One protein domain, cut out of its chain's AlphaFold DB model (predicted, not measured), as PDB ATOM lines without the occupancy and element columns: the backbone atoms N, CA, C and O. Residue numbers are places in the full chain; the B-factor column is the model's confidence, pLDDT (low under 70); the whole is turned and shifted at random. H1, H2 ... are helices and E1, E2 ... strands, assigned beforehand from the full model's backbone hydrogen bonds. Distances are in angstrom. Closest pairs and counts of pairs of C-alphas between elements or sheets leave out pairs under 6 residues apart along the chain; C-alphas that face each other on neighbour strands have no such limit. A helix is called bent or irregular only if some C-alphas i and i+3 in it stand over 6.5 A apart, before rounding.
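What this domain is: This is residues 270 to 442 of the 443 residues of the protein "PIH1 domain-containing protein" of Coprinopsis cinerea (strain Okayama-7 / 130 / ATCC MYA-4618 / FGSC 9003) (UniProt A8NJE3). A long helical hairpin, H2 and H3, reaches out from a small head of two three-stranded sheets, E1 E2 E6 and E3 E4 E5. The H3 end of the hairpin grazes the first sheet, short H1 grazes the second, and H2b with the first part of H3 makes the far part of the arm. The printed part has 173 residues, with named elements in the order E1 E2 H1 E3 E4 E5 H2 H3 E6: three helices and six strands, a mixed class. The sheets run E1 - E2 - E6 and E3 - E4 - E5, both antiparallel. The whole is loose, with a radius of gyration of the C-alphas of 22.4 A, and elongated, spanning 76 by 41 by 30 A.

Where its parts are: E1, residues 270 to 274, begins at C-alpha 270 (12.498, -89.801, 59.094). E2 is residues 280 to 285, 16.3 A long, and H1 is residues 291 to 295. E3 is residues 299 to 304, E4 residues 307 to 312 and E5 residues 323 to 328. H2, residues 333 to 368, was assigned as one helix by its hydrogen bonds but is bent: C-alphas 351 and 354 are 7.0 A apart. Its arms are H2a, residues 333 to 351, 27.0 A long, and H2b, residues 354 to 368, 21.4 A long. H3, residues 372 to 412, is 59.9 A long and ends at C-alpha 412 (29.191, -94.307, 58.878). E6, residues 436 to 441, ends at C-alpha 441 (22.920, -82.850, 49.186).

How they stand to each other: E1 and E2 form a hairpin, with N 271 and O 283 2.8 A apart. E6 is antiparallel to E2 on its other side, with N 282 and O 439 2.9 A apart. E3, E4 and E5 form a meander, each strand the antiparallel neighbour of the one before; N 302 and O 309 are 2.8 A apart, and so are N 310 and O 325. H1 only grazes this sheet with residues 291 to 294. E2 and E4, for instance, are apart. H2a and H2b stand at a steep tilt of 47 degrees. H2a touches residues 392 to 408 of H3, closest at the C-alphas of Ala 344 and Gly 400, 5.3 A, at a shallow tilt of 27 degrees, opposite ways. H2b and H3 form a helical hairpin at a shallow tilt of 21 degrees; H2b touches residues 375 to 389 of H3, closest at the C-alphas of Val 366 and Lys 375, 5.4 A. H3 only grazes the sheet E1 E2 E6 with residues 402 to 410; the closest C-alphas of E1 and H3 are those of Trp 272 and Ala 406, 7.1 A. In H1, H2a, H2b and H3 every O i to N i+4 pair is within hydrogen-bond range.

The domain as a whole: The two C-alphas farthest apart are those of Thr 370 and Glu 420, 76.5 A. The printed part has no cut. The link from H3 to E6, residues 413 to 435, is long. Mean pLDDT of the printed part is 80.8; residues 414 to 442 are under 70.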
ATOM      1  N   TRP A 270      11.492 -90.268  60.019       83.38
ATOM      2  CA  TRP A 270      12.498 -89.801  59.094       83.38
ATOM      3  C   TRP A 270      12.982 -90.975  58.254       83.38
ATOM      4  O   TRP A 270      12.919 -92.134  58.664       83.38
ATOM      5  N   SER A 271      13.401 -90.676  57.040       79.88
ATOM      6  CA  SER A 271      13.957 -91.634  56.104       79.88
ATOM      7  C   SER A 271      15.096 -90.976  55.350       79.88
ATOM      8  O   SER A 271      15.275 -89.757  55.383       79.88
ATOM      9  N   TRP A 272      15.891 -91.784  54.671       80.81
ATOM     10  CA  TRP A 272      16.871 -91.268  53.737       80.81
ATOM     11  C   TRP A 272      16.978 -92.192  52.536       80.81
ATOM     12  O   TRP A 272      16.576 -93.356  52.574       80.81
ATOM     13  N   GLY A 273      17.528 -91.652  51.462       79.25
ATOM     14  CA  GLY A 273      17.801 -92.383  50.242       79.25
ATOM     15  C   GLY A 273      18.939 -91.734  49.478       79.25
ATOM     16  O   GLY A 273      19.328 -90.597  49.744       79.25
ATOM     17  N   LYS A 274      19.484 -92.472  48.515       78.62
ATOM     18  CA  LYS A 274      20.407 -91.919  47.530       78.62
ATOM     19  C   LYS A 274      19.609 -91.608  46.269       78.62
ATOM     20  O   LYS A 274      18.983 -92.502  45.704       78.62
ATOM     21  N   LEU A 275      19.593 -90.347  45.852       80.38
ATOM     22  CA  LEU A 275      18.952 -89.940  44.605       80.38
ATOM     23  C   LEU A 275      19.740 -90.483  43.400       80.38
ATOM     24  O   LEU A 275      20.942 -90.729  43.520       80.38
ATOM     25  N   PRO A 276      19.113 -90.618  42.211       83.12
ATOM     26  CA  PRO A 276      19.807 -91.043  40.988       83.12
ATOM     27  C   PRO A 276      21.010 -90.164  40.623       83.12
ATOM     28  O   PRO A 276      21.948 -90.621  39.982       83.12
ATOM     29  N   SER A 277      20.994 -88.908  41.070       80.56
ATOM     30  CA  SER A 277      22.087 -87.939  40.959       80.56
ATOM     31  C   SER A 277      23.293 -88.244  41.853       80.56
ATOM     32  O   SER A 277      24.265 -87.503  41.825       80.56
ATOM     33  N   GLY A 278      23.229 -89.288  42.680       80.25
ATOM     34  CA  GLY A 278      24.234 -89.593  43.692       80.25
ATOM     35  C   GLY A 278      24.016 -88.853  45.008       80.25
ATOM     36  O   GLY A 278      24.623 -89.241  45.994       80.25
ATOM     37  N   LYS A 279      23.119 -87.863  45.063       75.88
ATOM     38  CA  LYS A 279      22.868 -87.039  46.251       75.88
ATOM     39  C   LYS A 279      22.271 -87.828  47.416       75.88
ATOM     40  O   LYS A 279      21.393 -88.665  47.201       75.88
ATOM     41  N   LEU A 280      22.658 -87.499  48.649       74.19
ATOM     42  CA  LEU A 280      21.951 -87.975  49.841       74.19
ATOM     43  C   LEU A 280      20.675 -87.144  50.028       74.19
ATOM     44  O   LEU A 280      20.731 -85.913  50.057       74.19
ATOM     45  N   GLN A 281      19.535 -87.816  50.148       82.12
ATOM     46  CA  GLN A 281      18.244 -87.228  50.484       82.12
ATOM     47  C   GLN A 281      17.881 -87.656  51.900       82.12
ATOM     48  O   GLN A 281      17.800 -88.852  52.164       82.12
ATOM     49  N   ILE A 282      17.663 -86.701  52.798       80.19
ATOM     50  CA  ILE A 282      17.116 -86.943  54.136       80.19
ATOM     51  C   ILE A 282      15.716 -86.338  54.159       80.19
ATOM     52  O   ILE A 282      15.544 -85.153  53.876       80.19
ATOM     53  N   THR A 283      14.727 -87.152  54.503       82.50
ATOM     54  CA  THR A 283      13.325 -86.754  54.578       82.50
ATOM     55  C   THR A 283      12.873 -86.848  56.019       82.50
ATOM     56  O   THR A 283      12.886 -87.928  56.602       82.50
ATOM     57  N   ILE A 284      12.450 -85.731  56.597       84.94
ATOM     58  CA  ILE A 284      11.889 -85.684  57.949       84.94
ATOM     59  C   ILE A 284      10.416 -85.327  57.818       84.94
ATOM     60  O   ILE A 284      10.061 -84.296  57.244       84.94
ATOM     61  N   ARG A 285       9.555 -86.202  58.331       84.88
ATOM     62  CA  ARG A 285       8.108 -86.043  58.316       84.88
ATOM     63  C   ARG A 285       7.615 -85.790  59.730       84.88
ATOM     64  O   ARG A 285       7.769 -86.636  60.613       84.88
ATOM     65  N   ILE A 286       6.999 -84.630  59.913       88.50
ATOM     66  CA  ILE A 286       6.421 -84.192  61.183       88.50
ATOM     67  C   ILE A 286       4.933 -83.948  60.912       88.50
ATOM     68  O   ILE A 286       4.606 -82.944  60.277       88.50
ATOM     69  N   PRO A 287       4.037 -84.869  61.321       84.00
ATOM     70  CA  PRO A 287       2.623 -84.834  60.944       84.00
ATOM     71  C   PRO A 287       1.919 -83.519  61.295       84.00
ATOM     72  O   PRO A 287       1.108 -83.034  60.514       84.00
ATOM     73  N   ASP A 288       2.285 -82.918  62.428       83.12
ATOM     74  CA  ASP A 288       1.634 -81.718  62.962       83.12
ATOM     75  C   ASP A 288       2.349 -80.408  62.574       83.12
ATOM     76  O   ASP A 288       2.028 -79.334  63.090       83.12
ATOM     77  N   LEU A 289       3.334 -80.458  61.667       83.25
ATOM     78  CA  LEU A 289       4.078 -79.265  61.268       83.25
ATOM     79  C   LEU A 289       3.279 -78.429  60.260       83.25
ATOM     80  O   LEU A 289       3.236 -78.719  59.063       83.25
ATOM     81  N   SER A 290       2.676 -77.347  60.748       83.81
ATOM     82  CA  SER A 290       1.931 -76.411  59.905       83.81
ATOM     83  C   SER A 290       2.858 -75.591  58.995       83.81
ATOM     84  O   SER A 290       3.951 -75.167  59.383       83.81
ATOM     85  N   THR A 291       2.400 -75.281  57.777       78.62
ATOM     86  CA  THR A 291       3.134 -74.383  56.865       78.62
ATOM     87  C   THR A 291       3.254 -72.960  57.420       78.62
ATOM     88  O   THR A 291       4.215 -72.259  57.102       78.62
ATOM     89  N   SER A 292       2.320 -72.538  58.277       76.38
ATOM     90  CA  SER A 292       2.378 -71.278  59.025       76.38
ATOM     91  C   SER A 292       3.571 -71.222  59.976       76.38
ATOM     92  O   SER A 292       4.310 -70.241  59.923       76.38
ATOM     93  N   SER A 293       3.824 -72.276  60.759       77.75
ATOM     94  CA  SER A 293       4.948 -72.324  61.710       77.75
ATOM     95  C   SER A 293       6.296 -72.181  60.999       77.75
ATOM     96  O   SER A 293       7.190 -71.462  61.445       77.75
ATOM     97  N   ILE A 294       6.414 -72.781  59.816       78.00
ATOM     98  CA  ILE A 294       7.608 -72.656  58.977       78.00
ATOM     99  C   ILE A 294       7.754 -71.220  58.448       78.00
ATOM    100  O   ILE A 294       8.841 -70.647  58.487       78.00
ATOM    101  N   ARG A 295       6.666 -70.609  57.957       76.31
ATOM    102  CA  ARG A 295       6.684 -69.244  57.394       76.31
ATOM    103  C   ARG A 295       6.947 -68.162  58.438       76.31
ATOM    104  O   ARG A 295       7.496 -67.123  58.088       76.31
ATOM    105  N   GLN A 296       6.565 -68.401  59.687       82.06
ATOM    106  CA  GLN A 296       6.721 -67.466  60.803       82.06
ATOM    107  C   GLN A 296       8.100 -67.549  61.480       82.06
ATOM    108  O   GLN A 296       8.263 -67.023  62.576       82.06
ATOM    109  N   ASN A 297       9.096 -68.197  60.855       77.75
ATOM    110  CA  ASN A 297      10.421 -68.442  61.443       77.75
ATOM    111  C   ASN A 297      10.361 -69.167  62.799       77.75
ATOM    112  O   ASN A 297      11.233 -68.986  63.640       77.75
ATOM    113  N   GLN A 298       9.344 -70.001  63.030       83.94
ATOM    114  CA  GLN A 298       9.278 -70.812  64.245       83.94
ATOM    115  C   GLN A 298      10.034 -72.137  64.082       83.94
ATOM    116  O   GLN A 298      10.311 -72.818  65.059       83.94
ATOM    117  N   THR A 299      10.397 -72.521  62.857       83.62
ATOM    118  CA  THR A 299      11.171 -73.737  62.576       83.62
ATOM    119  C   THR A 299      12.579 -73.380  62.108       83.62
ATOM    120  O   THR A 299      12.741 -72.698  61.098       83.62
ATOM    121  N   HIS A 300      13.596 -73.867  62.817       82.38
ATOM    122  CA  HIS A 300      15.005 -73.664  62.496       82.38
ATOM    123  C   HIS A 300      15.697 -74.993  62.261       82.38
ATOM    124  O   HIS A 300      15.584 -75.908  63.070       82.38
ATOM    125  N   LEU A 301      16.453 -75.061  61.174       84.62
ATOM    126  CA  LEU A 301      17.327 -76.174  60.871       84.62
ATOM    127  C   LEU A 301      18.781 -75.701  60.933       84.62
ATOM    128  O   LEU A 301      19.187 -74.872  60.121       84.62
ATOM    129  N   ASP A 302      19.544 -76.246  61.874       79.62
ATOM    130  CA  ASP A 302      20.989 -76.095  61.962       79.62
ATOM    131  C   ASP A 302      21.693 -77.390  61.538       79.62
ATOM    132  O   ASP A 302      21.310 -78.494  61.935       79.62
ATOM    133  N   ILE A 303      22.717 -77.250  60.702       79.62
ATOM    134  CA  ILE A 303      23.536 -78.358  60.208       79.62
ATOM    135  C   ILE A 303      24.978 -78.037  60.586       79.62
ATOM    136  O   ILE A 303      25.646 -77.226  59.954       79.62
ATOM    137  N   GLU A 304      25.471 -78.693  61.621       79.69
ATOM    138  CA  GLU A 304      26.867 -78.655  62.033       79.69
ATOM    139  C   GLU A 304      27.641 -79.806  61.355       79.69
ATOM    140  O   GLU A 304      27.036 -80.802  60.945       79.69
ATOM    141  N   PRO A 305      28.990 -79.764  61.293       75.94
ATOM    142  CA  PRO A 305      29.794 -80.811  60.644       75.94
ATOM    143  C   PRO A 305      29.510 -82.245  61.123       75.94
ATOM    144  O   PRO A 305      29.796 -83.214  60.421       75.94
ATOM    145  N   ARG A 306      28.966 -82.399  62.337       75.69
ATOM    146  CA  ARG A 306      28.656 -83.694  62.958       75.69
ATOM    147  C   ARG A 306      27.266 -83.763  63.574       75.69
ATOM    148  O   ARG A 306      26.960 -84.758  64.224       75.69
ATOM    149  N   ARG A 307      26.427 -82.749  63.390       82.88
ATOM    150  CA  ARG A 307      25.145 -82.678  64.080       82.88
ATOM    151  C   ARG A 307      24.094 -82.018  63.211       82.88
ATOM    152  O   ARG A 307      24.369 -81.067  62.499       82.88
ATOM    153  N   PHE A 308      22.883 -82.532  63.292       84.06
ATOM    154  CA  PHE A 308      21.700 -81.922  62.714       84.06
ATOM    155  C   PHE A 308      20.775 -81.519  63.860       84.06
ATOM    156  O   PHE A 308      20.533 -82.325  64.761       84.06
ATOM    157  N   ILE A 309      20.269 -80.289  63.844       87.06
ATOM    158  CA  ILE A 309      19.355 -79.769  64.860       87.06
ATOM    159  C   ILE A 309      18.155 -79.153  64.152       87.06
ATOM    160  O   ILE A 309      18.280 -78.141  63.474       87.06
ATOM    161  N   LEU A 310      16.980 -79.737  64.338       88.50
ATOM    162  CA  LEU A 310      15.711 -79.162  63.919       88.50
ATOM    163  C   LEU A 310      14.946 -78.701  65.155       88.50
ATOM    164  O   LEU A 310      14.440 -79.512  65.928       88.50
ATOM    165  N   SER A 311      14.872 -77.391  65.331       88.44
ATOM    166  CA  SER A 311      14.130 -76.740  66.405       88.44
ATOM    167  C   SER A 311      12.784 -76.270  65.871       88.44
ATOM    168  O   SER A 311      12.728 -75.513  64.906       88.44
ATOM    169  N   ILE A 312      11.706 -76.705  66.506       89.50
ATOM    170  CA  ILE A 312      10.332 -76.306  66.217       89.50
ATOM    171  C   ILE A 312       9.843 -75.560  67.453       89.50
ATOM    172  O   ILE A 312       9.510 -76.151  68.483       89.50
ATOM    173  N   ASN A 313       9.868 -74.238  67.369       85.06
ATOM    174  CA  ASN A 313       9.215 -73.375  68.332       85.06
ATOM    175  C   ASN A 313       7.709 -73.463  68.074       85.06
ATOM    176  O   ASN A 313       7.262 -73.418  66.928       85.06
ATOM    177  N   GLU A 314       6.923 -73.628  69.129       79.56
ATOM    178  CA  GLU A 314       5.490 -73.376  69.017       79.56
ATOM    179  C   GLU A 314       5.226 -71.865  69.097       79.56
ATOM    180  O   GLU A 314       6.125 -71.072  69.397       79.56
ATOM    181  N   ASP A 315       3.991 -71.477  68.784       77.19
ATOM    182  CA  ASP A 315       3.491 -70.113  68.945       77.19
ATOM    183  C   ASP A 315       3.922 -69.536  70.310       77.19
ATOM    184  O   ASP A 315       3.758 -70.227  71.312       77.19
ATOM    185  N   PRO A 316       4.473 -68.312  70.404       76.06
ATOM    186  CA  PRO A 316       4.823 -67.700  71.689       76.06
ATOM    187  C   PRO A 316       3.667 -67.652  72.705       76.06
ATOM    188  O   PRO A 316       3.923 -67.564  73.907       76.06
ATOM    189  N   GLU A 317       2.408 -67.720  72.259       84.38
ATOM    190  CA  GLU A 317       1.250 -67.839  73.156       84.38
ATOM    191  C   GLU A 317       1.079 -69.256  73.736       84.38
ATOM    192  O   GLU A 317       0.538 -69.439  74.834       84.38
ATOM    193  N   SER A 318       1.587 -70.270  73.034       79.38
ATOM    194  CA  SER A 318       1.702 -71.637  73.521       79.38
ATOM    195  C   SER A 318       2.804 -71.702  74.577       79.38
ATOM    196  O   SER A 318       3.992 -71.595  74.292       79.38
ATOM    197  N   LYS A 319       2.433 -71.962  75.834       82.31
ATOM    198  CA  LYS A 319       3.401 -72.231  76.915       82.31
ATOM    199  C   LYS A 319       4.198 -73.531  76.717       82.31
ATOM    200  O   LYS A 319       4.910 -73.942  77.634       82.31
ATOM    201  N   LYS A 320       4.062 -74.221  75.580       79.94
ATOM    202  CA  LYS A 320       4.794 -75.461  75.346       79.94
ATOM    203  C   LYS A 320       6.272 -75.164  75.076       79.94
ATOM    204  O   LYS A 320       6.600 -74.215  74.367       79.94
ATOM    205  N   PRO A 321       7.187 -75.970  75.637       81.81
ATOM    206  CA  PRO A 321       8.607 -75.812  75.369       81.81
ATOM    207  C   PRO A 321       8.898 -76.060  73.886       81.81
ATOM    208  O   PRO A 321       8.299 -76.946  73.273       81.81
ATOM    209  N   ALA A 322       9.869 -75.321  73.343       83.44
ATOM    210  CA  ALA A 322      10.401 -75.575  72.012       83.44
ATOM    211  C   ALA A 322      10.822 -77.041  71.885       83.44
ATOM    212  O   ALA A 322      11.494 -77.607  72.759       83.44
ATOM    213  N   GLN A 323      10.410 -77.661  70.793       87.31
ATOM    214  CA  GLN A 323      10.690 -79.055  70.539       87.31
ATOM    215  C   GLN A 323      11.926 -79.141  69.647       87.31
ATOM    216  O   GLN A 323      11.994 -78.507  68.599       87.31
ATOM    217  N   VAL A 324      12.934 -79.896  70.077       86.88
ATOM    218  CA  VAL A 324      14.226 -79.970  69.386       86.88
ATOM    219  C   VAL A 324      14.501 -81.413  69.002       86.88
ATOM    220  O   VAL A 324      14.617 -82.280  69.868       86.88
ATOM    221  N   ILE A 325      14.626 -81.661  67.702       86.19
ATOM    222  CA  ILE A 325      15.109 -82.916  67.135       86.19
ATOM    223  C   ILE A 325      16.603 -82.729  66.880       86.19
ATOM    224  O   ILE A 325      16.998 -81.962  66.010       86.19
ATOM    225  N   SER A 326      17.441 -83.406  67.658       85.25
ATOM    226  CA  SER A 326      18.897 -83.309  67.554       85.25
ATOM    227  C   SER A 326      19.480 -84.675  67.224       85.25
ATOM    228  O   SER A 326      19.340 -85.605  68.012       85.25
ATOM    229  N   LEU A 327      20.178 -84.774  66.098       81.81
ATOM    230  CA  LEU A 327      20.952 -85.946  65.707       81.81
ATOM    231  C   LEU A 327      22.430 -85.605  65.824       81.81
ATOM    232  O   LEU A 327      22.964 -84.873  64.996       81.81
ATOM    233  N   ASP A 328      23.081 -86.122  66.860       82.69
ATOM    234  CA  ASP A 328      24.499 -85.897  67.118       82.69
ATOM    235  C   ASP A 328      25.310 -87.140  66.738       82.69
ATOM    236  O   ASP A 328      25.149 -88.212  67.319       82.69
ATOM    237  N   ARG A 329      26.208 -87.014  65.756       75.94
ATOM    238  CA  ARG A 329      27.074 -88.121  65.328       75.94
ATOM    239  C   ARG A 329      28.145 -88.467  66.356       75.94
ATOM    240  O   ARG A 329      28.761 -89.524  66.233       75.94
ATOM    241  N   THR A 330      28.404 -87.607  67.336       79.62
ATOM    242  CA  THR A 330      29.337 -87.911  68.427       79.62
ATOM    243  C   THR A 330      28.736 -88.880  69.446       79.62
ATOM    244  O   THR A 330      29.485 -89.600  70.104       79.62
ATOM    245  N   GLN A 331      27.402 -88.976  69.515       84.50
ATOM    246  CA  GLN A 331      26.699 -89.920  70.382       84.50
ATOM    247  C   GLN A 331      27.077 -91.362  70.028       84.50
ATOM    248  O   GLN A 331      27.139 -91.700  68.849       84.50
ATOM    249  N   ALA A 332      27.333 -92.228  71.013       86.38
ATOM    250  CA  ALA A 332      27.718 -93.618  70.758       86.38
ATOM    251  C   ALA A 332      26.619 -94.387  69.995       86.38
ATOM    252  O   ALA A 332      25.429 -94.160  70.210       86.38
ATOM    253  N   ASP A 333      27.013 -95.329  69.125       84.62
ATOM    254  CA  ASP A 333      26.064 -96.138  68.331       84.62
ATOM    255  C   ASP A 333      25.070 -96.874  69.234       84.62
ATOM    256  O   ASP A 333      23.879 -96.928  68.940       84.62
ATOM    257  N   SER A 334      25.546 -97.388  70.372       87.25
ATOM    258  CA  SER A 334      24.719 -98.064  71.372       87.25
ATOM    259  C   SER A 334      23.634 -97.160  71.944       87.25
ATOM    260  O   SER A 334      22.501 -97.601  72.117       87.25
ATOM    261  N   ASP A 335      23.958 -95.900  72.226       86.50
ATOM    262  CA  ASP A 335      23.018 -94.959  72.838       86.50
ATOM    263  C   ASP A 335      21.930 -94.575  71.842       86.50
ATOM    264  O   ASP A 335      20.753 -94.510  72.195       86.50
ATOM    265  N   LEU A 336      22.318 -94.408  70.579       84.56
ATOM    266  CA  LEU A 336      21.410 -94.130  69.479       84.56
ATOM    267  C   LEU A 336      20.450 -95.300  69.219       84.56
ATOM    268  O   LEU A 336      19.237 -95.104  69.168       84.56
ATOM    269  N   VAL A 337      20.978 -96.526  69.131       88.12
ATOM    270  CA  VAL A 337      20.181 -97.757  68.990       88.12
ATOM    271  C   VAL A 337      19.206 -97.898  70.159       88.12
ATOM    272  O   VAL A 337      18.017 -98.151  69.962       88.12
ATOM    273  N   ASN A 338      19.684 -97.687  71.388       88.69
ATOM    274  CA  ASN A 338      18.863 -97.791  72.589       88.69
ATOM    275  C   ASN A 338      17.740 -96.750  72.617       88.69
ATOM    276  O   ASN A 338      16.616 -97.100  72.986       88.69
ATOM    277  N   ALA A 339      18.022 -95.510  72.212       86.94
ATOM    278  CA  ALA A 339      17.031 -94.443  72.132       86.94
ATOM    279  C   ALA A 339      15.933 -94.771  71.107       86.94
ATOM    280  O   ALA A 339      14.746 -94.705  71.433       86.94
ATOM    281  N   ILE A 340      16.309 -95.222  69.907       86.88
ATOM    282  CA  ILE A 340      15.352 -95.594  68.852       86.88
ATOM    283  C   ILE A 340      14.513 -96.802  69.281       86.88
ATOM    284  O   ILE A 340      13.288 -96.789  69.158       86.88
ATOM    285  N   HIS A 341      15.132 -97.828  69.870       91.25
ATOM    286  CA  HIS A 341      14.397 -98.980  70.392       91.25
ATOM    287  C   HIS A 341      13.474 -98.608  71.560       91.25
ATOM    288  O   HIS A 341      12.394 -99.184  71.698       91.25
ATOM    289  N   ALA A 342      13.867 -97.661  72.418       90.81
ATOM    290  CA  ALA A 342      13.000 -97.154  73.477       90.81
ATOM    291  C   ALA A 342      11.771 -96.447  72.891       90.81
ATOM    292  O   ALA A 342      10.650 -96.762  73.297       90.81
ATOM    293  N   LYS A 343      11.969 -95.597  71.876       88.44
ATOM    294  CA  LYS A 343      10.890 -94.932  71.133       88.44
ATOM    295  C   LYS A 343       9.966 -95.941  70.443       88.44
ATOM    296  O   LYS A 343       8.749 -95.858  70.583       88.44
ATOM    297  N   ALA A 344      10.513 -96.962  69.781       90.38
ATOM    298  CA  ALA A 344       9.723 -98.029  69.161       90.38
ATOM    299  C   ALA A 344       8.879 -98.804  70.190       90.38
ATOM    300  O   ALA A 344       7.695 -99.051  69.968       90.38
ATOM    301  N   ARG A 345       9.437 -99.125  71.366       94.06
ATOM    302  CA  ARG A 345       8.674 -99.755  72.460       94.06
ATOM    303  C   ARG A 345       7.565 -98.851  73.002       94.06
ATOM    304  O   ARG A 345       6.500 -99.367  73.343       94.06
ATOM    305  N   ALA A 346       7.789 -97.539  73.071       91.12
ATOM    306  CA  ALA A 346       6.760 -96.577  73.461       91.12
ATOM    307  C   ALA A 346       5.606 -96.549  72.442       91.12
ATOM    308  O   ALA A 346       4.453 -96.702  72.845       91.12
ATOM    309  N   ARG A 347       5.909 -96.508  71.133       91.31
ATOM    310  CA  ARG A 347       4.908 -96.625  70.053       91.31
ATOM    311  C   ARG A 347       4.104 -97.922  70.148       91.31
ATOM    312  O   ARG A 347       2.877 -97.896  70.129       91.31
ATOM    313  N   VAL A 348       4.773 -99.061  70.365       95.31
ATOM    314  CA  VAL A 348       4.103-100.352  70.615       95.31
ATOM    315  C   VAL A 348       3.154-100.255  71.809       95.31
ATOM    316  O   VAL A 348       2.029-100.759  71.753       95.31
ATOM    317  N   ALA A 349       3.590 -99.648  72.915       95.06
ATOM    318  CA  ALA A 349       2.764 -99.515  74.108       95.06
ATOM    319  C   ALA A 349       1.515 -98.666  73.836       95.06
ATOM    320  O   ALA A 349       0.428 -99.061  74.253       95.06
ATOM    321  N   GLU A 350       1.657 -97.564  73.100       93.88
ATOM    322  CA  GLU A 350       0.562 -96.664  72.737       93.88
ATOM    323  C   GLU A 350      -0.437 -97.325  71.777       93.88
ATOM    324  O   GLU A 350      -1.624 -97.425  72.098       93.88
ATOM    325  N   VAL A 351       0.043 -97.883  70.661       94.75
ATOM    326  CA  VAL A 351      -0.788 -98.531  69.632       94.75
ATOM    327  C   VAL A 351      -1.509 -99.768  70.179       94.75
ATOM    328  O   VAL A 351      -2.663-100.023  69.839       94.75
ATOM    329  N   THR A 352      -0.868-100.541  71.063       96.81
ATOM    330  CA  THR A 352      -1.487-101.751  71.638       96.81
ATOM    331  C   THR A 352      -2.389-101.468  72.841       96.81
ATOM    332  O   THR A 352      -3.136-102.356  73.250       96.81
ATOM    333  N   LYS A 353      -2.369-100.258  73.415       96.94
ATOM    334  CA  LYS A 353      -3.177 -99.889  74.592       96.94
ATOM    335  C   LYS A 353      -4.690-100.075  74.388       96.94
ATOM    336  O   LYS A 353      -5.291-100.737  75.238       96.94
ATOM    337  N   PRO A 354      -5.334 -99.545  73.326       97.12
ATOM    338  CA  PRO A 354      -6.768 -99.753  73.112       97.12
ATOM    339  C   PRO A 354      -7.101-101.227  72.842       97.12
ATOM    340  O   PRO A 354      -8.012-101.767  73.463       97.12
ATOM    341  N   LEU A 355      -6.295-101.913  72.025       97.38
ATOM    342  CA  LEU A 355      -6.489-103.329  71.700       97.38
ATOM    343  C   LEU A 355      -6.395-104.228  72.939       97.38
ATOM    344  O   LEU A 355      -7.177-105.161  73.096       97.38
ATOM    345  N   LYS A 356      -5.475-103.929  73.863       97.44
ATOM    346  CA  LYS A 356      -5.369-104.648  75.141       97.44
ATOM    347  C   LYS A 356      -6.604-104.448  76.020       97.44
ATOM    348  O   LYS A 356      -7.007-105.392  76.689       97.44
ATOM    349  N   ARG A 357      -7.223-103.260  76.016       97.56
ATOM    350  CA  ARG A 357      -8.480-103.014  76.750       97.56
ATOM    351  C   ARG A 357      -9.633-103.832  76.164       97.56
ATOM    352  O   ARG A 357     -10.365-104.459  76.925       97.56
ATOM    353  N   GLU A 358      -9.755-103.869  74.838       97.75
ATOM    354  CA  GLU A 358     -10.735-104.718  74.143       97.75
ATOM    355  C   GLU A 358     -10.505-106.201  74.435       97.75
ATOM    356  O   GLU A 358     -11.444-106.914  74.779       97.75
ATOM    357  N   LEU A 359      -9.250-106.655  74.372       98.12
ATOM    358  CA  LEU A 359      -8.880-108.032  74.672       98.12
ATOM    359  C   LEU A 359      -9.269-108.425  76.104       98.12
ATOM    360  O   LEU A 359      -9.819-109.504  76.312       98.12
ATOM    361  N   THR A 360      -9.021-107.555  77.086       98.06
ATOM    362  CA  THR A 360      -9.439-107.784  78.478       98.06
ATOM    363  C   THR A 360     -10.963-107.869  78.600       98.06
ATOM    364  O   THR A 360     -11.468-108.754  79.288       98.06
ATOM    365  N   SER A 361     -11.702-107.007  77.892       97.94
ATOM    366  CA  SER A 361     -13.170-107.049  77.848       97.94
ATOM    367  C   SER A 361     -13.690-108.360  77.241       97.94
ATOM    368  O   SER A 361     -14.549-109.018  77.827       97.94
ATOM    369  N   LEU A 362     -13.111-108.808  76.120       98.25
ATOM    370  CA  LEU A 362     -13.464-110.080  75.481       98.25
ATOM    371  C   LEU A 362     -13.166-111.282  76.379       98.25
ATOM    372  O   LEU A 362     -13.993-112.186  76.474       98.25
ATOM    373  N   LYS A 363     -12.022-111.291  77.072       98.06
ATOM    374  CA  LYS A 363     -11.675-112.356  78.026       98.06
ATOM    375  C   LYS A 363     -12.682-112.433  79.176       98.06
ATOM    376  O   LYS A 363     -13.174-113.517  79.467       98.06
ATOM    377  N   SER A 364     -13.073-111.290  79.740       98.00
ATOM    378  CA  SER A 364     -14.131-111.236  80.758       98.00
ATOM    379  C   SER A 364     -15.486-111.712  80.211       98.00
ATOM    380  O   SER A 364     -16.202-112.467  80.871       98.00
ATOM    381  N   ALA A 365     -15.821-111.364  78.964       98.00
ATOM    382  CA  ALA A 365     -17.042-111.834  78.315       98.00
ATOM    383  C   ALA A 365     -17.061-113.365  78.138       98.00
ATOM    384  O   ALA A 365     -18.102-113.980  78.372       98.00
ATOM    385  N   VAL A 366     -15.925-113.986  77.780       98.25
ATOM    386  CA  VAL A 366     -15.776-115.455  77.694       98.25
ATOM    387  C   VAL A 366     -16.072-116.121  79.038       98.25
ATOM    388  O   VAL A 366     -16.748-117.147  79.066       98.25
ATOM    389  N   GLU A 367     -15.580-115.552  80.140       97.81
ATOM    390  CA  GLU A 367     -15.783-116.088  81.495       97.81
ATOM    391  C   GLU A 367     -17.245-115.984  81.945       97.81
ATOM    392  O   GLU A 367     -17.753-116.884  82.610       97.81
ATOM    393  N   SER A 368     -17.941-114.918  81.542       97.69
ATOM    394  CA  SER A 368     -19.348-114.690  81.902       97.69
ATOM    395  C   SER A 368     -20.371-115.453  81.041       97.69
ATOM    396  O   SER A 368     -21.548-115.520  81.395       97.69
ATOM    397  N   ALA A 369     -19.962-115.999  79.892       97.62
ATOM    398  CA  ALA A 369     -20.874-116.634  78.945       97.62
ATOM    399  C   ALA A 369     -21.290-118.043  79.407       97.62
ATOM    400  O   ALA A 369     -20.452-118.922  79.600       97.62
ATOM    401  N   THR A 370     -22.601-118.268  79.526       97.56
ATOM    402  CA  THR A 370     -23.186-119.565  79.911       97.56
ATOM    403  C   THR A 370     -23.449-120.491  78.722       97.56
ATOM    404  O   THR A 370     -23.430-121.708  78.878       97.56
ATOM    405  N   ASP A 371     -23.675-119.932  77.532       98.00
ATOM    406  CA  ASP A 371     -23.888-120.684  76.294       98.00
ATOM    407  C   ASP A 371     -22.548-121.059  75.638       98.00
ATOM    408  O   ASP A 371     -21.751-120.185  75.279       98.00
ATOM    409  N   GLU A 372     -22.295-122.358  75.458       97.00
ATOM    410  CA  GLU A 372     -21.018-122.862  74.927       97.00
ATOM    411  C   GLU A 372     -20.765-122.426  73.475       97.00
ATOM    412  O   GLU A 372     -19.625-122.136  73.108       97.00
ATOM    413  N   LYS A 373     -21.812-122.276  72.652       97.69
ATOM    414  CA  LYS A 373     -21.649-121.792  71.273       97.69
ATOM    415  C   LYS A 373     -21.164-120.341  71.256       97.69
ATOM    416  O   LYS A 373     -20.221-120.010  70.535       97.69
ATOM    417  N   ARG A 374     -21.762-119.479  72.083       97.50
ATOM    418  CA  ARG A 374     -21.316-118.091  72.272       97.50
ATOM    419  C   ARG A 374     -19.898-118.020  72.840       97.50
ATOM    420  O   ARG A 374     -19.109-117.180  72.406       97.50
ATOM    421  N   LYS A 375     -19.556-118.892  73.786       98.06
ATOM    422  CA  LYS A 375     -18.220-118.959  74.392       98.06
ATOM    423  C   LYS A 375     -17.144-119.308  73.368       98.06
ATOM    424  O   LYS A 375     -16.098-118.661  73.347       98.06
ATOM    425  N   GLU A 376     -17.408-120.263  72.479       98.06
ATOM    426  CA  GLU A 376     -16.476-120.627  71.407       98.06
ATOM    427  C   GLU A 376     -16.305-119.498  70.377       98.06
ATOM    428  O   GLU A 376     -15.187-119.202  69.939       98.06
ATOM    429  N   GLN A 377     -17.387-118.778  70.061       98.00
ATOM    430  CA  GLN A 377     -17.312-117.579  69.223       98.00
ATOM    431  C   GLN A 377     -16.432-116.493  69.865       98.00
ATOM    432  O   GLN A 377     -15.559-115.935  69.199       98.00
ATOM    433  N   LEU A 378     -16.607-116.220  71.161       98.06
ATOM    434  CA  LEU A 378     -15.794-115.237  71.884       98.06
ATOM    435  C   LEU A 378     -14.323-115.670  72.001       98.06
ATOM    436  O   LEU A 378     -13.432-114.841  71.845       98.06
ATOM    437  N   ARG A 379     -14.035-116.964  72.201       98.12
ATOM    438  CA  ARG A 379     -12.658-117.497  72.173       98.12
ATOM    439  C   ARG A 379     -11.983-117.277  70.824       98.12
ATOM    440  O   ARG A 379     -10.797-116.958  70.781       98.12
ATOM    441  N   THR A 380     -12.730-117.428  69.733       97.88
ATOM    442  CA  THR A 380     -12.226-117.148  68.384       97.88
ATOM    443  C   THR A 380     -11.883-115.665  68.227       97.88
ATOM    444  O   THR A 380     -10.785-115.347  67.778       97.88
ATOM    445  N   GLN A 381     -12.745-114.766  68.714       97.94
ATOM    446  CA  GLN A 381     -12.470-113.321  68.726       97.94
ATOM    447  C   GLN A 381     -11.256-112.951  69.595       97.94
ATOM    448  O   GLN A 381     -10.461-112.098  69.208       97.94
ATOM    449  N   VAL A 382     -11.070-113.604  70.749       98.31
ATOM    450  CA  VAL A 382      -9.878-113.421  71.599       98.31
ATOM    451  C   VAL A 382      -8.606-113.791  70.833       98.31
ATOM    452  O   VAL A 382      -7.668-112.997  70.815       98.31
ATOM    453  N   LYS A 383      -8.582-114.952  70.163       98.00
ATOM    454  CA  LYS A 383      -7.428-115.388  69.357       98.00
ATOM    455  C   LYS A 383      -7.126-114.415  68.217       98.00
ATOM    456  O   LYS A 383      -5.966-114.084  67.986       98.00
ATOM    457  N   GLU A 384      -8.160-113.942  67.524       98.19
ATOM    458  CA  GLU A 384      -8.021-112.959  66.447       98.19
ATOM    459  C   GLU A 384      -7.427-111.639  66.962       98.19
ATOM    460  O   GLU A 384      -6.474-111.118  66.382       98.19
ATOM    461  N   LYS A 385      -7.909-111.143  68.107       98.06
ATOM    462  CA  LYS A 385      -7.387-109.920  68.736       98.06
ATOM    463  C   LYS A 385      -5.960-110.071  69.262       98.06
ATOM    464  O   LYS A 385      -5.169-109.136  69.147       98.06
ATOM    465  N   GLU A 386      -5.593-111.228  69.809       98.12
ATOM    466  CA  GLU A 386      -4.205-111.513  70.201       98.12
ATOM    467  C   GLU A 386      -3.265-111.504  68.988       98.12
ATOM    468  O   GLU A 386      -2.191-110.899  69.051       98.12
ATOM    469  N   ALA A 387      -3.693-112.097  67.869       97.81
ATOM    470  CA  ALA A 387      -2.945-112.060  66.615       97.81
ATOM    471  C   ALA A 387      -2.828-110.632  66.050       97.81
ATOM    472  O   ALA A 387      -1.760-110.245  65.573       97.81
ATOM    473  N   GLU A 388      -3.884-109.817  66.151       97.56
ATOM    474  CA  GLU A 388      -3.863-108.405  65.749       97.56
ATOM    475  C   GLU A 388      -2.834-107.595  66.562       97.56
ATOM    476  O   GLU A 388      -2.024-106.860  65.988       97.56
ATOM    477  N   ILE A 389      -2.806-107.773  67.889       97.44
ATOM    478  CA  ILE A 389      -1.828-107.125  68.780       97.44
ATOM    479  C   ILE A 389      -0.400-107.553  68.432       97.44
ATOM    480  O   ILE A 389       0.488-106.699  68.372       97.44
ATOM    481  N   ALA A 390      -0.169-108.851  68.204       97.19
ATOM    482  CA  ALA A 390       1.142-109.370  67.822       97.19
ATOM    483  C   ALA A 390       1.613-108.764  66.490       97.19
ATOM    484  O   ALA A 390       2.706-108.206  66.421       97.19
ATOM    485  N   LYS A 391       0.740-108.742  65.475       97.19
ATOM    486  CA  LYS A 391       1.037-108.149  64.164       97.19
ATOM    487  C   LYS A 391       1.384-106.660  64.260       97.19
ATOM    488  O   LYS A 391       2.325-106.207  63.612       97.19
ATOM    489  N   LYS A 392       0.646-105.889  65.068       95.81
ATOM    490  CA  LYS A 392       0.935-104.464  65.310       95.81
ATOM    491  C   LYS A 392       2.268-104.271  66.034       95.81
ATOM    492  O   LYS A 392       3.029-103.385  65.663       95.81
ATOM    493  N   LYS A 393       2.568-105.106  67.032       97.31
ATOM    494  CA  LYS A 393       3.843-105.066  67.757       97.31
ATOM    495  C   LYS A 393       5.031-105.326  66.829       97.31
ATOM    496  O   LYS A 393       5.992-104.565  66.869       97.31
ATOM    497  N   ASP A 394       4.953-106.367  66.006       96.00
ATOM    498  CA  ASP A 394       6.039-106.738  65.096       96.00
ATOM    499  C   ASP A 394       6.264-105.668  64.020       96.00
ATOM    500  O   ASP A 394       7.406-105.364  63.682       96.00
ATOM    501  N   HIS A 395       5.188-105.037  63.533       95.31
ATOM    502  CA  HIS A 395       5.283-103.922  62.593       95.31
ATOM    503  C   HIS A 395       6.058-102.730  63.177       95.31
ATOM    504  O   HIS A 395       7.032-102.289  62.574       95.31
ATOM    505  N   GLU A 396       5.681-102.250  64.366       93.69
ATOM    506  CA  GLU A 396       6.333-101.094  65.004       93.69
ATOM    507  C   GLU A 396       7.795-101.370  65.392       93.69
ATOM    508  O   GLU A 396       8.648-100.486  65.300       93.69
ATOM    509  N   LEU A 397       8.105-102.600  65.820       93.19
ATOM    510  CA  LEU A 397       9.486-103.005  66.099       93.19
ATOM    511  C   LEU A 397      10.319-103.059  64.814       93.19
ATOM    512  O   LEU A 397      11.429-102.536  64.798       93.19
ATOM    513  N   SER A 398       9.764-103.606  63.728       93.69
ATOM    514  CA  SER A 398      10.439-103.636  62.428       93.69
ATOM    515  C   SER A 398      10.707-102.232  61.875       93.69
ATOM    516  O   SER A 398      11.771-102.002  61.302       93.69
ATOM    517  N   GLU A 399       9.791-101.278  62.062       89.56
ATOM    518  CA  GLU A 399      10.042 -99.873  61.709       89.56
ATOM    519  C   GLU A 399      11.161 -99.262  62.569       89.56
ATOM    520  O   GLU A 399      12.012 -98.544  62.044       89.56
ATOM    521  N   GLY A 400      11.233 -99.611  63.857       89.19
ATOM    522  CA  GLY A 400      12.358 -99.248  64.724       89.19
ATOM    523  C   GLY A 400      13.707 -99.777  64.218       89.19
ATOM    524  O   GLY A 400      14.677 -99.025  64.172       89.19
ATOM    525  N   ASP A 401      13.772-101.034  63.772       90.12
ATOM    526  CA  ASP A 401      15.005-101.633  63.231       90.12
ATOM    527  C   ASP A 401      15.455-100.960  61.920       90.12
ATOM    528  O   ASP A 401      16.653-100.753  61.682       90.12
ATOM    529  N   LYS A 402      14.496-100.577  61.065       86.31
ATOM    530  CA  LYS A 402      14.771 -99.787  59.853       86.31
ATOM    531  C   LYS A 402      15.340 -98.416  60.212       86.31
ATOM    532  O   LYS A 402      16.315 -97.989  59.597       86.31
ATOM    533  N   GLU A 403      14.777 -97.762  61.225       85.75
ATOM    534  CA  GLU A 403      15.226 -96.463  61.734       85.75
ATOM    535  C   GLU A 403      16.654 -96.539  62.309       85.75
ATOM    536  O   GLU A 403      17.498 -95.694  62.004       85.75
ATOM    537  N   VAL A 404      16.973 -97.600  63.057       88.00
ATOM    538  CA  VAL A 404      18.337 -97.869  63.543       88.00
ATOM    539  C   VAL A 404      19.313 -98.054  62.387       88.00
ATOM    540  O   VAL A 404      20.360 -97.405  62.342       88.00
ATOM    541  N   THR A 405      18.971 -98.925  61.437       86.75
ATOM    542  CA  THR A 405      19.813 -99.204  60.266       86.75
ATOM    543  C   THR A 405      20.086 -97.921  59.490       86.75
ATOM    544  O   THR A 405      21.220 -97.651  59.088       86.75
ATOM    545  N   ALA A 406      19.054 -97.093  59.340       81.19
ATOM    546  CA  ALA A 406      19.151 -95.814  58.682       81.19
ATOM    547  C   ALA A 406      20.117 -94.855  59.396       81.19
ATOM    548  O   ALA A 406      21.000 -94.292  58.749       81.19
ATOM    549  N   MET A 407      19.991 -94.709  60.719       81.69
ATOM    550  CA  MET A 407      20.855 -93.834  61.519       81.69
ATOM    551  C   MET A 407      22.326 -94.258  61.465       81.69
ATOM    552  O   MET A 407      23.218 -93.422  61.317       81.69
ATOM    553  N   LEU A 408      22.590 -95.560  61.588       84.94
ATOM    554  CA  LEU A 408      23.953 -96.090  61.598       84.94
ATOM    555  C   LEU A 408      24.643 -95.917  60.241       84.94
ATOM    556  O   LEU A 408      25.831 -95.596  60.193       84.94
ATOM    557  N   LEU A 409      23.905 -96.074  59.137       81.81
ATOM    558  CA  LEU A 409      24.431 -95.815  57.795       81.81
ATOM    559  C   LEU A 409      24.798 -94.337  57.614       81.81
ATOM    560  O   LEU A 409      25.917 -94.037  57.197       81.81
ATOM    561  N   LEU A 410      23.927 -93.425  58.048       77.50
ATOM    562  CA  LEU A 410      24.189 -91.982  58.046       77.50
ATOM    563  C   LEU A 410      25.412 -91.594  58.881       77.50
ATOM    564  O   LEU A 410      26.177 -90.705  58.512       77.50
ATOM    565  N   LYS A 411      25.624 -92.271  60.010       79.56
ATOM    566  CA  LYS A 411      26.781 -92.021  60.865       79.56
ATOM    567  C   LYS A 411      28.087 -92.563  60.274       79.56
ATOM    568  O   LYS A 411      29.143 -91.969  60.509       79.56
ATOM    569  N   ARG A 412      28.030 -93.662  59.514       80.88
ATOM    570  CA  ARG A 412      29.191 -94.307  58.878       80.88
ATOM    571  C   ARG A 412      29.744 -93.517  57.685       80.88
ATOM    572  O   ARG A 412      30.939 -93.618  57.408       80.88
ATOM    573  N   GLU A 413      28.910 -92.731  57.013       73.94
ATOM    574  CA  GLU A 413      29.295 -91.807  55.933       73.94
ATOM    575  C   GLU A 413      30.302 -90.764  56.459       73.94
ATOM    576  O   GLU A 413      29.961 -89.902  57.269       73.94
ATOM    577  N   ARG A 414      31.584 -90.888  56.078       52.97
ATOM    578  CA  ARG A 414      32.732 -90.300  56.805       52.97
ATOM    579  C   ARG A 414      32.731 -88.780  56.915       52.97
ATOM    580  O   ARG A 414      33.230 -88.281  57.917       52.97
ATOM    581  N   GLU A 415      32.113 -88.072  55.984       54.88
ATOM    582  CA  GLU A 415      32.043 -86.617  56.004       54.88
ATOM    583  C   GLU A 415      30.694 -86.164  55.463       54.88
ATOM    584  O   GLU A 415      30.290 -86.511  54.356       54.88
ATOM    585  N   PHE A 416      30.005 -85.314  56.226       50.44
ATOM    586  CA  PHE A 416      29.217 -84.311  55.544       50.44
ATOM    587  C   PHE A 416      30.243 -83.335  54.969       50.44
ATOM    588  O   PHE A 416      30.621 -82.391  55.649       50.44
ATOM    589  N   GLU A 417      30.718 -83.570  53.745       41.00
ATOM    590  CA  GLU A 417      31.448 -82.539  53.007       41.00
ATOM    591  C   GLU A 417      30.431 -81.448  52.684       41.00
ATOM    592  O   GLU A 417      29.676 -81.529  51.719       41.00
ATOM    593  N   VAL A 418      30.190 -80.567  53.650       41.41
ATOM    594  CA  VAL A 418      29.324 -79.421  53.446       41.41
ATOM    595  C   VAL A 418      30.134 -78.537  52.530       41.41
ATOM    596  O   VAL A 418      30.984 -77.788  53.001       41.41
ATOM    597  N   ASP A 419      29.935 -78.727  51.229       35.28
ATOM    598  CA  ASP A 419      30.521 -77.895  50.197       35.28
ATOM    599  C   ASP A 419      30.393 -76.444  50.687       35.28
ATOM    600  O   ASP A 419      29.289 -76.002  51.023       35.28
ATOM    601  N   GLU A 420      31.510 -75.716  50.830       38.84
ATOM    602  CA  GLU A 420      31.512 -74.326  51.329       38.84
ATOM    603  C   GLU A 420      30.750 -73.367  50.379       38.84
ATOM    604  O   GLU A 420      30.708 -72.151  50.579       38.84
ATOM    605  N   ALA A 421      30.088 -73.908  49.353       34.69
ATOM    606  CA  ALA A 421      28.984 -73.284  48.651       34.69
ATOM    607  C   ALA A 421      27.870 -72.861  49.637       34.69
ATOM    608  O   ALA A 421      27.643 -73.493  50.663       34.69
ATOM    609  N   PRO A 422      27.136 -71.768  49.378       38.47
ATOM    610  CA  PRO A 422      26.439 -71.010  50.412       38.47
ATOM    611  C   PRO A 422      25.125 -71.678  50.857       38.47
ATOM    612  O   PRO A 422      24.031 -71.193  50.553       38.47
ATOM    613  N   TRP A 423      25.218 -72.761  51.627       37.56
ATOM    614  CA  TRP A 423      24.098 -73.452  52.272       37.56
ATOM    615  C   TRP A 423      23.427 -72.582  53.343       37.56
ATOM    616  O   TRP A 423      22.217 -72.662  53.522       37.56
ATOM    617  N   ARG A 424      24.153 -71.617  53.934       41.06
ATOM    618  CA  ARG A 424      23.548 -70.557  54.767       41.06
ATOM    619  C   ARG A 424      22.634 -69.599  53.984       41.06
ATOM    620  O   ARG A 424      21.986 -68.753  54.590       41.06
ATOM    621  N   GLN A 425      22.594 -69.675  52.647       40.16
ATOM    622  CA  GLN A 425      21.908 -68.691  51.795       40.16
ATOM    623  C   GLN A 425      21.152 -69.308  50.607       40.16
ATOM    624  O   GLN A 425      20.845 -68.595  49.643       40.16
ATOM    625  N   SER A 426      20.882 -70.615  50.621       31.03
ATOM    626  CA  SER A 426      20.162 -71.302  49.548       31.03
ATOM    627  C   SER A 426      18.780 -71.757  50.021       31.03
ATOM    628  O   SER A 426      18.640 -72.768  50.699       31.03
ATOM    629  N   ARG A 427      17.727 -71.050  49.589       38.31
ATOM    630  CA  ARG A 427      16.373 -71.619  49.449       38.31
ATOM    631  C   ARG A 427      16.318 -72.537  48.210       38.31
ATOM    632  O   ARG A 427      15.454 -72.399  47.353       38.31
ATOM    633  N   THR A 428      17.267 -73.453  48.065       34.12
ATOM    634  CA  THR A 428      17.334 -74.394  46.938       34.12
ATOM    635  C   THR A 428      17.915 -75.692  47.497       34.12
ATOM    636  O   THR A 428      19.098 -75.717  47.808       34.12
ATOM    637  N   ALA A 429      17.161 -76.760  47.763       36.50
ATOM    638  CA  ALA A 429      15.751 -77.045  47.509       36.50
ATOM    639  C   ALA A 429      15.104 -77.651  48.768       36.50
ATOM    640  O   ALA A 429      15.099 -78.862  48.951       36.50
ATOM    641  N   PHE A 430      14.545 -76.805  49.635       42.50
ATOM    642  CA  PHE A 430      13.537 -77.269  50.586       42.50
ATOM    643  C   PHE A 430      12.213 -77.298  49.839       42.50
ATOM    644  O   PHE A 430      11.543 -76.271  49.702       42.50
ATOM    645  N   ALA A 431      11.853 -78.455  49.300       39.28
ATOM    646  CA  ALA A 431      10.508 -78.664  48.808       39.28
ATOM    647  C   ALA A 431       9.635 -79.000  50.026       39.28
ATOM    648  O   ALA A 431       9.487 -80.152  50.418       39.28
ATOM    649  N   ILE A 432       9.150 -77.959  50.705       41.50
ATOM    650  CA  ILE A 432       8.261 -78.120  51.857       41.50
ATOM    651  C   ILE A 432       6.847 -78.276  51.317       41.50
ATOM    652  O   ILE A 432       6.166 -77.292  51.024       41.50
ATOM    653  N   TYR A 433       6.422 -79.524  51.180       44.44
ATOM    654  CA  TYR A 433       5.042 -79.889  50.895       44.44
ATOM    655  C   TYR A 433       4.433 -80.435  52.188       44.44
ATOM    656  O   TYR A 433       4.981 -81.369  52.756       44.44
ATOM    657  N   GLU A 434       3.357 -79.822  52.687       47.94
ATOM    658  CA  GLU A 434       2.436 -80.397  53.693       47.94
ATOM    659  C   GLU A 434       3.077 -81.316  54.770       47.94
ATOM    660  O   GLU A 434       2.795 -82.509  54.830       47.94
ATOM    661  N   GLY A 435       3.960 -80.783  55.626       48.38
ATOM    662  CA  GLY A 435       4.559 -81.546  56.740       48.38
ATOM    663  C   GLY A 435       5.809 -82.375  56.393       48.38
ATOM    664  O   GLY A 435       6.274 -83.172  57.213       48.38
ATOM    665  N   HIS A 436       6.377 -82.184  55.199       48.38
ATOM    666  CA  HIS A 436       7.618 -82.821  54.755       48.38
ATOM    667  C   HIS A 436       8.773 -81.813  54.672       48.38
ATOM    668  O   HIS A 436       8.648 -80.762  54.044       48.38
ATOM    669  N   ILE A 437       9.914 -82.147  55.282       61.28
ATOM    670  CA  ILE A 437      11.187 -81.441  55.095       61.28
ATOM    671  C   ILE A 437      12.114 -82.372  54.320       61.28
ATOM    672  O   ILE A 437      12.526 -83.412  54.833       61.28
ATOM    673  N   GLU A 438      12.434 -81.994  53.087       60.66
ATOM    674  CA  GLU A 438      13.380 -82.709  52.234       60.66
ATOM    675  C   GLU A 438      14.710 -81.952  52.183       60.66
ATOM    676  O   GLU A 438      14.745 -80.755  51.885       60.66
ATOM    677  N   ILE A 439      15.805 -82.651  52.484       63.88
ATOM    678  CA  ILE A 439      17.171 -82.128  52.427       63.88
ATOM    679  C   ILE A 439      17.916 -82.946  51.385       63.88
ATOM    680  O   ILE A 439      18.148 -84.135  51.588       63.88
ATOM    681  N   THR A 440      18.297 -82.315  50.276       51.81
ATOM    682  CA  THR A 440      19.093 -82.947  49.218       51.81
ATOM    683  C   THR A 440      20.501 -82.371  49.200       51.81
ATOM    684  O   THR A 440      20.680 -81.155  49.245       51.81
ATOM    685  N   LYS A 441      21.509 -83.244  49.139       51.25
ATOM    686  CA  LYS A 441      22.920 -82.850  49.186       51.25
ATOM    687  C   LYS A 441      23.746 -83.550  48.111       51.25
ATOM    688  O   LYS A 441      23.691 -84.772  48.032       51.25
ATOM    689  N   ASP A 442      24.521 -82.785  47.339       40.16
ATOM    690  CA  ASP A 442      25.520 -83.320  46.402       40.16
ATOM    691  C   ASP A 442      26.543 -84.204  47.127       40.16
ATOM    692  O   ASP A 442      27.027 -83.832  48.198       40.16
TER     693      ASP A 442